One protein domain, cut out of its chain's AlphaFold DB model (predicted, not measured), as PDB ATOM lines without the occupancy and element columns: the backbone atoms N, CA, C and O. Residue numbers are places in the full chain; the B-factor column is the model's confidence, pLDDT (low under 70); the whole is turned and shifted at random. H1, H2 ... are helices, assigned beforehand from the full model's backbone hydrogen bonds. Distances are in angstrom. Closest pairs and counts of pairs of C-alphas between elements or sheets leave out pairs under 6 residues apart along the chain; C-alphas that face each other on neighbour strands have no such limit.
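This is residues 352 to 421 of the 423 residues of an uncharacterized protein of Roseibium sp. RKSG952 (UniProt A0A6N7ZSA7). A short helical hairpin, H1 and H2, packs on the first part of one long helix, H3, whose far end, residues 412 to 420, sticks out as an arm together with residue 421. A stretch with no named element, residues 352 to 363, comes before the hairpin and lies in the angle between H1 and H3. The printed part has 70 residues with three named helices, H1, H2 and H3 in that order along the chain, and no named strand; the class is all helix. The whole is only just compact, close to loose, with a radius of gyration of the C-alphas of 12.8 A. It is elongated, spanning 42 by 25 by 15 A, and the arm makes much of its length.

Residues 352 to 363 hold no named element, and their C-alphas lie 4 to 12 A from the mean of the C-alphas. H1, residues 364 to 376, touches H2, residues 380 to 389, with its residues 371 to 375 alone. The closest C-alphas of the two are those of Leu 374 and Ser 383, 5.4 A apart. They run opposite ways at a shallow tilt of 25 degrees and form a helical hairpin. H1 also touches H3, residues 393 to 420, where residues 364 to 367 of H1 meet residues 399 to 403 of H3. The closest C-alphas there are those of Ile 367 and Thr 400, 7.0 A apart, and the two lines are about perpendicular, at 77 degrees. H2 touches H3 through residues 395 to 399 of H3 alone, with the C-alphas of Leu 389 and Gly 395 closest at 4.9 A. These two run opposite ways at a steep tilt of 53 degrees. The helix packing is mostly crossed, but only just: 1 of the 3 touching pairs is at a shallow tilt. In H1, H2 and H3 every O i to N i+4 pair is within hydrogen-bond range.

H1 begins at C-alpha 364, at (211.706, 306.666, 222.949), and measures 18.4 A from first to last C-alpha. H2, residues 380 to 389, measures 14.1 A. H3 runs 40.8 A from C-alpha 393, at (205.434, 306.011, 213.589), to C-alpha 420, at (224.266, 280.293, 239.098).

The two C-alphas farthest apart are those of Thr 392 and Ala 421, 42.9 A. Without residues 412 to 421, which stand free, the body of 60 residues spans 27 by 26 by 16 A. The printed part has no cut, and the links H1 to H2 and H2 to H3 are both tight. The mean pLDDT of the printed part is 89.4, and residues 420 to 421 are under 70.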
ATOM      1  N   ASN A 352     225.731 292.163 220.442       90.06
ATOM      2  CA  ASN A 352     226.468 292.467 221.663       90.06
ATOM      3  C   ASN A 352     225.524 293.134 222.680       90.06
ATOM      4  O   ASN A 352     224.980 294.209 222.411       90.06
ATOM      5  N   ASP A 353     225.355 292.521 223.851       89.00
ATOM      6  CA  ASP A 353     224.471 293.017 224.908       89.00
ATOM      7  C   ASP A 353     224.848 294.406 225.418       89.00
ATOM      8  O   ASP A 353     223.969 295.137 225.880       89.00
ATOM      9  N   ASP A 354     226.109 294.826 225.295       90.44
ATOM     10  CA  ASP A 354     226.548 296.182 225.648       90.44
ATOM     11  C   ASP A 354     225.862 297.257 224.796       90.44
ATOM     12  O   ASP A 354     225.675 298.395 225.236       90.44
ATOM     13  N   LEU A 355     225.419 296.890 223.589       91.88
ATOM     14  CA  LEU A 355     224.669 297.777 222.707       91.88
ATOM     15  C   LEU A 355     223.231 297.965 223.198       91.88
ATOM     16  O   LEU A 355     222.655 299.035 222.994       91.88
ATOM     17  N   VAL A 356     222.659 296.968 223.881       93.00
ATOM     18  CA  VAL A 356     221.285 297.006 224.392       93.00
ATOM     19  C   VAL A 356     221.233 297.864 225.665       93.00
ATOM     20  O   VAL A 356     221.821 297.507 226.696       93.00
ATOM     21  N   PRO A 357     220.527 299.008 225.641       91.75
ATOM     22  CA  PRO A 357     220.511 299.941 226.749       91.75
ATOM     23  C   PRO A 357     219.748 299.363 227.945       91.75
ATOM     24  O   PRO A 357     218.721 298.703 227.797       91.75
ATOM     25  N   ASP A 358     220.238 299.649 229.149       90.19
ATOM     26  CA  ASP A 358     219.628 299.147 230.378       90.19
ATOM     27  C   ASP A 358     218.436 300.022 230.792       90.19
ATOM     28  O   ASP A 358     218.584 301.007 231.518       90.19
ATOM     29  N   PHE A 359     217.255 299.699 230.262       90.31
ATOM     30  CA  PHE A 359     215.992 300.349 230.608       90.31
ATOM     31  C   PHE A 359     214.990 299.345 231.180       90.31
ATOM     32  O   PHE A 359     214.997 298.169 230.813       90.31
ATOM     33  N   PRO A 360     214.069 299.802 232.045       83.69
ATOM     34  CA  PRO A 360     213.003 298.952 232.544       83.69
ATOM     35  C   PRO A 360     211.946 298.589 231.505       83.69
ATOM     36  O   PRO A 360     211.350 297.517 231.607       83.69
ATOM     37  N   TRP A 361     211.759 299.443 230.502       83.75
ATOM     38  CA  TRP A 361     210.789 299.289 229.421       83.75
ATOM     39  C   TRP A 361     211.320 299.988 228.163       83.75
ATOM     40  O   TRP A 361     212.063 300.966 228.286       83.75
ATOM     41  N   PRO A 362     210.944 299.533 226.957       86.31
ATOM     42  CA  PRO A 362     211.358 300.179 225.719       86.31
ATOM     43  C   PRO A 362     210.615 301.520 225.549       86.31
ATOM     44  O   PRO A 362     209.424 301.557 225.250       86.31
ATOM     45  N   THR A 363     211.319 302.628 225.775       91.56
ATOM     46  CA  THR A 363     210.839 304.014 225.612       91.56
ATOM     47  C   THR A 363     211.487 304.676 224.388       91.56
ATOM     48  O   THR A 363     212.437 304.141 223.817       91.56
ATOM     49  N   GLU A 364     211.024 305.865 223.987       89.81
ATOM     50  CA  GLU A 364     211.706 306.666 222.949       89.81
ATOM     51  C   GLU A 364     213.157 307.010 223.343       89.81
ATOM     52  O   GLU A 364     214.059 307.013 222.503       89.81
ATOM     53  N   GLU A 365     213.412 307.213 224.640       92.19
ATOM     54  CA  GLU A 365     214.765 307.383 225.183       92.19
ATOM     55  C   GLU A 365     215.610 306.114 225.025       92.19
ATOM     56  O   GLU A 365     216.785 306.198 224.668       92.19
ATOM     57  N   ALA A 366     215.017 304.934 225.241       92.62
ATOM     58  CA  ALA A 366     215.696 303.661 225.028       92.62
ATOM     59  C   ALA A 366     216.069 303.473 223.551       92.62
ATOM     60  O   ALA A 366     217.189 303.061 223.263       92.62
ATOM     61  N   ILE A 367     215.184 303.845 222.620       93.38
ATOM     62  CA  ILE A 367     215.479 303.821 221.178       93.38
ATOM     63  C   ILE A 367     216.634 304.769 220.849       93.38
ATOM     64  O   ILE A 367     217.588 304.369 220.190       93.38
ATOM     65  N   SER A 368     216.590 306.000 221.358       93.69
ATOM     66  CA  SER A 368     217.637 307.002 221.117       93.69
ATOM     67  C   SER A 368     218.993 306.542 221.658       93.69
ATOM     68  O   SER A 368     220.018 306.671 220.991       93.69
ATOM     69  N   LYS A 369     219.007 305.947 222.858       94.81
ATOM     70  CA  LYS A 369     220.225 305.398 223.464       94.81
ATOM     71  C   LYS A 369     220.746 304.185 222.697       94.81
ATOM     72  O   LYS A 369     221.953 304.078 222.513       94.81
ATOM     73  N   PHE A 370     219.859 303.310 222.228       95.19
ATOM     74  CA  PHE A 370     220.227 302.180 221.379       95.19
ATOM     75  C   PHE A 370     220.898 302.662 220.087       95.19
ATOM     76  O   PHE A 370     222.012 302.238 219.800       95.19
ATOM     77  N   SER A 371     220.305 303.622 219.371       93.69
ATOM     78  CA  SER A 371     220.903 304.198 218.158       93.69
ATOM     79  C   SER A 371     222.287 304.808 218.413       93.69
ATOM     80  O   SER A 371     223.226 304.521 217.674       93.69
ATOM     81  N   ASN A 372     222.451 305.567 219.503       94.31
ATOM     82  CA  ASN A 372     223.748 306.139 219.882       94.31
ATOM     83  C   ASN A 372     224.791 305.059 220.204       94.31
ATOM     84  O   ASN A 372     225.963 305.208 219.864       94.31
ATOM     85  N   ASN A 373     224.388 303.967 220.862       95.69
ATOM     86  CA  ASN A 373     225.285 302.848 221.146       95.69
ATOM     87  C   ASN A 373     225.782 302.193 219.849       95.69
ATOM     88  O   ASN A 373     226.972 301.904 219.741       95.69
ATOM     89  N   LEU A 374     224.900 302.012 218.858       94.81
ATOM     90  CA  LEU A 374     225.268 301.468 217.546       94.81
ATOM     91  C   LEU A 374     226.263 302.371 216.810       94.81
ATOM     92  O   LEU A 374     227.261 301.886 216.282       94.81
ATOM     93  N   GLU A 375     226.028 303.683 216.805       92.38
ATOM     94  CA  GLU A 375     226.944 304.650 216.186       92.38
ATOM     95  C   GLU A 375     228.322 304.651 216.858       92.38
ATOM     96  O   GLU A 375     229.342 304.550 216.175       92.38
ATOM     97  N   ASN A 376     228.360 304.691 218.193       94.69
ATOM     98  CA  ASN A 376     229.608 304.713 218.960       94.69
ATOM     99  C   ASN A 376     230.415 303.415 218.828       94.69
ATOM    100  O   ASN A 376     231.644 303.452 218.867       94.69
ATOM    101  N   ALA A 377     229.740 302.276 218.663       93.25
ATOM    102  CA  ALA A 377     230.380 300.985 218.426       93.25
ATOM    103  C   ALA A 377     230.871 300.803 216.976       93.25
ATOM    104  O   ALA A 377     231.551 299.823 216.682       93.25
ATOM    105  N   GLY A 378     230.551 301.734 216.070       92.44
ATOM    106  CA  GLY A 378     230.902 301.632 214.653       92.44
ATOM    107  C   GLY A 378     230.004 300.681 213.853       92.44
ATOM    108  O   GLY A 378     230.352 300.326 212.723       92.44
ATOM    109  N   GLU A 379     228.834 300.305 214.383       91.75
ATOM    110  CA  GLU A 379     227.845 299.424 213.744       91.75
ATOM    111  C   GLU A 379     227.051 300.161 212.652       91.75
ATOM    112  O   GLU A 379     225.831 300.326 212.708       91.75
ATOM    113  N   THR A 380     227.760 300.642 211.630       91.69
ATOM    114  CA  THR A 380     227.231 301.558 210.602       91.69
ATOM    115  C   THR A 380     226.009 301.016 209.855       91.69
ATOM    116  O   THR A 380     225.076 301.770 209.585       91.69
ATOM    117  N   LYS A 381     225.964 299.710 209.551       93.06
ATOM    118  CA  LYS A 381     224.810 299.084 208.879       93.06
ATOM    119  C   LYS A 381     223.584 299.010 209.786       93.06
ATOM    120  O   LYS A 381     222.479 299.299 209.332       93.06
ATOM    121  N   LEU A 382     223.775 298.633 211.051       92.19
ATOM    122  CA  LEU A 382     222.683 298.478 212.010       92.19
ATOM    123  C   LEU A 382     222.142 299.842 212.455       92.19
ATOM    124  O   LEU A 382     220.931 300.011 212.554       92.19
ATOM    125  N   SER A 383     223.022 300.831 212.628       92.69
ATOM    126  CA  SER A 383     222.648 302.228 212.872       92.69
ATOM    127  C   SER A 383     221.828 302.803 211.707       92.69
ATOM    128  O   SER A 383     220.729 303.314 211.926       92.69
ATOM    129  N   ALA A 384     222.280 302.634 210.457       93.62
ATOM    130  CA  ALA A 384     221.538 303.106 209.285       93.62
ATOM    131  C   ALA A 384     220.164 302.425 209.138       93.62
ATOM    132  O   ALA A 384     219.173 303.084 208.816       93.62
ATOM    133  N   TRP A 385     220.083 301.118 209.405       95.44
ATOM    134  CA  TRP A 385     218.816 300.385 209.442       95.44
ATOM    135  C   TRP A 385     217.881 300.914 210.536       95.44
ATOM    136  O   TRP A 385     216.708 301.169 210.261       95.44
ATOM    137  N   ALA A 386     218.395 301.131 211.750       93.31
ATOM    138  CA  ALA A 386     217.620 301.647 212.873       93.31
ATOM    139  C   ALA A 386     217.065 303.050 212.590       93.31
ATOM    140  O   ALA A 386     215.890 303.311 212.855       93.31
ATOM    141  N   ALA A 387     217.881 303.929 212.000       92.75
ATOM    142  CA  ALA A 387     217.469 305.268 211.591       92.75
ATOM    143  C   ALA A 387     216.338 305.220 210.552       92.75
ATOM    144  O   ALA A 387     215.290 305.828 210.768       92.75
ATOM    145  N   ASN A 388     216.509 304.435 209.481       93.69
ATOM    146  CA  ASN A 388     215.506 304.272 208.423       93.69
ATOM    147  C   ASN A 388     214.196 303.668 208.964       93.69
ATOM    148  O   ASN A 388     213.099 304.153 208.679       93.69
ATOM    149  N   LEU A 389     214.285 302.641 209.816       92.44
ATOM    150  CA  LEU A 389     213.103 302.038 210.429       92.44
ATOM    151  C   LEU A 389     212.310 303.082 211.233       92.44
ATOM    152  O   LEU A 389     211.086 303.153 211.105       92.44
ATOM    153  N   CYS A 390     212.990 303.930 212.000       93.75
ATOM    154  CA  CYS A 390     212.375 304.944 212.855       93.75
ATOM    155  C   CYS A 390     211.838 306.189 212.120       93.75
ATOM    156  O   CYS A 390     211.212 307.028 212.766       93.75
ATOM    157  N   GLU A 391     211.970 306.309 210.792       92.31
ATOM    158  CA  GLU A 391     211.416 307.443 210.021       92.31
ATOM    159  C   GLU A 391     209.880 307.525 210.064       92.31
ATOM    160  O   GLU A 391     209.277 308.552 209.747       92.31
ATOM    161  N   THR A 392     209.210 306.444 210.467       87.62
ATOM    162  CA  THR A 392     207.747 306.380 210.529       87.62
ATOM    163  C   THR A 392     207.259 305.951 211.911       87.62
ATOM    164  O   THR A 392     207.889 305.135 212.580       87.62
ATOM    165  N   LYS A 393     206.058 306.396 212.305       86.06
ATOM    166  CA  LYS A 393     205.434 306.011 213.589       86.06
ATOM    167  C   LYS A 393     205.326 304.495 213.790       86.06
ATOM    168  O   LYS A 393     205.534 303.996 214.887       86.06
ATOM    169  N   GLN A 394     204.995 303.762 212.728       82.50
ATOM    170  CA  GLN A 394     204.863 302.304 212.783       82.50
ATOM    171  C   GLN A 394     206.229 301.623 212.926       82.50
ATOM    172  O   GLN A 394     206.335 300.584 213.563       82.50
ATOM    173  N   GLY A 395     207.277 302.205 212.344       88.12
ATOM    174  CA  GLY A 395     208.630 301.691 212.489       88.12
ATOM    175  C   GLY A 395     209.245 301.995 213.858       88.12
ATOM    176  O   GLY A 395     209.901 301.120 214.410       88.12
ATOM    177  N   ILE A 396     208.917 303.138 214.475       90.50
ATOM    178  CA  ILE A 396     209.213 303.395 215.899       90.50
ATOM    179  C   ILE A 396     208.565 302.312 216.767       90.50
ATOM    180  O   ILE A 396     209.248 301.680 217.564       90.50
ATOM    181  N   ALA A 397     207.272 302.034 216.567       87.00
ATOM    182  CA  ALA A 397     206.567 300.994 217.318       87.00
ATOM    183  C   ALA A 397     207.166 299.592 217.092       87.00
ATOM    184  O   ALA A 397     207.226 298.789 218.027       87.00
ATOM    185  N   ALA A 398     207.621 299.293 215.870       88.31
ATOM    186  CA  ALA A 398     208.345 298.062 215.579       88.31
ATOM    187  C   ALA A 398     209.666 298.005 216.359       88.31
ATOM    188  O   ALA A 398     209.886 297.051 217.099       88.31
ATOM    189  N   MET A 399     210.487 299.056 216.287       93.56
ATOM    190  CA  MET A 399     211.741 299.172 217.035       93.56
ATOM    191  C   MET A 399     211.530 299.008 218.546       93.56
ATOM    192  O   MET A 399     212.283 298.291 219.197       93.56
ATOM    193  N   THR A 400     210.473 299.602 219.107       92.25
ATOM    194  CA  THR A 400     210.093 299.429 220.516       92.25
ATOM    195  C   THR A 400     209.896 297.952 220.876       92.25
ATOM    196  O   THR A 400     210.368 297.517 221.924       92.25
ATOM    197  N   GLN A 401     209.231 297.161 220.025       88.94
ATOM    198  CA  GLN A 401     209.031 295.726 220.277       88.94
ATOM    199  C   GLN A 401     210.320 294.916 220.145       88.94
ATOM    200  O   GLN A 401     210.581 294.049 220.984       88.94
ATOM    201  N   ILE A 402     211.142 295.217 219.133       90.00
ATOM    202  CA  ILE A 402     212.456 294.584 218.959       90.00
ATOM    203  C   ILE A 402     213.299 294.824 220.213       90.00
ATOM    204  O   ILE A 402     213.760 293.881 220.854       90.00
ATOM    205  N   LEU A 403     213.419 296.088 220.622       92.56
ATOM    206  CA  LEU A 403     214.200 296.489 221.783       92.56
ATOM    207  C   LEU A 403     213.644 295.910 223.086       92.56
ATOM    208  O   LEU A 403     214.412 295.475 223.936       92.56
ATOM    209  N   GLY A 404     212.319 295.849 223.237       90.62
ATOM    210  CA  GLY A 404     211.677 295.207 224.384       90.62
ATOM    211  C   GLY A 404     212.058 293.732 224.515       90.62
ATOM    212  O   GLY A 404     212.370 293.279 225.614       90.62
ATOM    213  N   THR A 405     212.108 293.011 223.393       89.25
ATOM    214  CA  THR A 405     212.531 291.602 223.353       89.25
ATOM    215  C   THR A 405     213.998 291.453 223.760       89.25
ATOM    216  O   THR A 405     214.325 290.596 224.577       89.25
ATOM    217  N   LEU A 406     214.878 292.326 223.259       91.19
ATOM    218  CA  LEU A 406     216.302 292.327 223.616       91.19
ATOM    219  C   LEU A 406     216.535 292.666 225.097       91.19
ATOM    220  O   LEU A 406     217.321 292.002 225.766       91.19
ATOM    221  N   ILE A 407     215.826 293.665 225.630       91.19
ATOM    222  CA  ILE A 407     215.907 294.057 227.046       91.19
ATOM    223  C   ILE A 407     215.453 292.910 227.956       91.19
ATOM    224  O   ILE A 407     216.088 292.660 228.981       91.19
ATOM    225  N   LEU A 408     214.362 292.220 227.603       89.00
ATOM    226  CA  LEU A 408     213.877 291.060 228.356       89.00
ATOM    227  C   LEU A 408     214.901 289.924 228.340       89.00
ATOM    228  O   LEU A 408     215.260 289.434 229.407       89.00
ATOM    229  N   ARG A 409     215.444 289.587 227.167       88.62
ATOM    230  CA  ARG A 409     216.481 288.559 227.030       88.62
ATOM    231  C   ARG A 409     217.715 288.860 227.891       88.62
ATOM    232  O   ARG A 409     218.101 288.033 228.711       88.62
ATOM    233  N   LYS A 410     218.250 290.083 227.805       89.44
ATOM    234  CA  LYS A 410     219.395 290.543 228.613       89.44
ATOM    235  C   LYS A 410     219.121 290.492 230.124       89.44
ATOM    236  O   LYS A 410     220.043 290.416 230.936       89.44
ATOM    237  N   ARG A 411     217.857 290.611 230.542       87.06
ATOM    238  CA  ARG A 411     217.455 290.471 231.952       87.06
ATOM    239  C   ARG A 411     217.389 289.017 232.382       87.06
ATOM    240  O   ARG A 411     217.862 288.706 233.468       87.06
ATOM    241  N   GLU A 412     216.818 288.151 231.554       86.62
ATOM    242  CA  GLU A 412     216.767 286.709 231.815       86.62
ATOM    243  C   GLU A 412     218.176 286.120 231.926       86.62
ATOM    244  O   GLU A 412     218.450 285.365 232.855       86.62
ATOM    245  N   GLU A 413     219.092 286.527 231.045       86.06
ATOM    246  CA  GLU A 413     220.503 286.128 231.089       86.06
ATOM    247  C   GLU A 413     221.182 286.600 232.386       86.06
ATOM    248  O   GLU A 413     221.765 285.775 233.085       86.06
ATOM    249  N   ARG A 414     220.994 287.863 232.806       85.12
ATOM    250  CA  ARG A 414     221.512 288.366 234.097       85.12
ATOM    251  C   ARG A 414     220.953 287.631 235.315       85.12
ATOM    252  O   ARG A 414     221.704 287.290 236.221       85.12
ATOM    253  N   VAL A 415     219.646 287.363 235.344       84.69
ATOM    254  CA  VAL A 415     219.019 286.605 236.442       84.69
ATOM    255  C   VAL A 415     219.578 285.184 236.504       84.69
ATOM    256  O   VAL A 415     219.828 284.673 237.594       84.69
ATOM    257  N   ASN A 416     219.810 284.552 235.352       80.12
ATOM    258  CA  ASN A 416     220.440 283.237 235.293       80.12
ATOM    259  C   ASN A 416     221.900 283.295 235.776       80.12
ATOM    260  O   ASN A 416     222.301 282.469 236.592       80.12
ATOM    261  N   GLU A 417     222.687 284.283 235.354       83.81
ATOM    262  CA  GLU A 417     224.069 284.467 235.822       83.81
ATOM    263  C   GLU A 417     224.150 284.683 237.340       83.81
ATOM    264  O   GLU A 417     224.970 284.055 238.009       83.81
ATOM    265  N   GLU A 418     223.260 285.497 237.913       81.31
ATOM    266  CA  GLU A 418     223.186 285.744 239.359       81.31
ATOM    267  C   GLU A 418     222.695 284.518 240.148       81.31
ATOM    268  O   GLU A 418     223.159 284.270 241.264       81.31
ATOM    269  N   ALA A 419     221.787 283.719 239.579       73.88
ATOM    270  CA  ALA A 419     221.280 282.494 240.202       73.88
ATOM    271  C   ALA A 419     222.306 281.345 240.211       73.88
ATOM    272  O   ALA A 419     222.244 280.480 241.090       73.88
ATOM    273  N   PHE A 420     223.245 281.336 239.258       68.31
ATOM    274  CA  PHE A 420     224.266 280.293 239.098       68.31
ATOM    275  C   PHE A 420     225.695 280.752 239.441       68.31
ATOM    276  O   PHE A 420     226.633 279.960 239.314       68.31
ATOM    277  N   ALA A 421     225.882 281.983 239.926       62.28
ATOM    278  CA  ALA A 421     227.173 282.448 240.425       62.28
ATOM    279  C   ALA A 421     227.594 281.643 241.680       62.28
ATOM    280  O   ALA A 421     226.808 281.523 242.627       62.28
TER     281      ALA A 421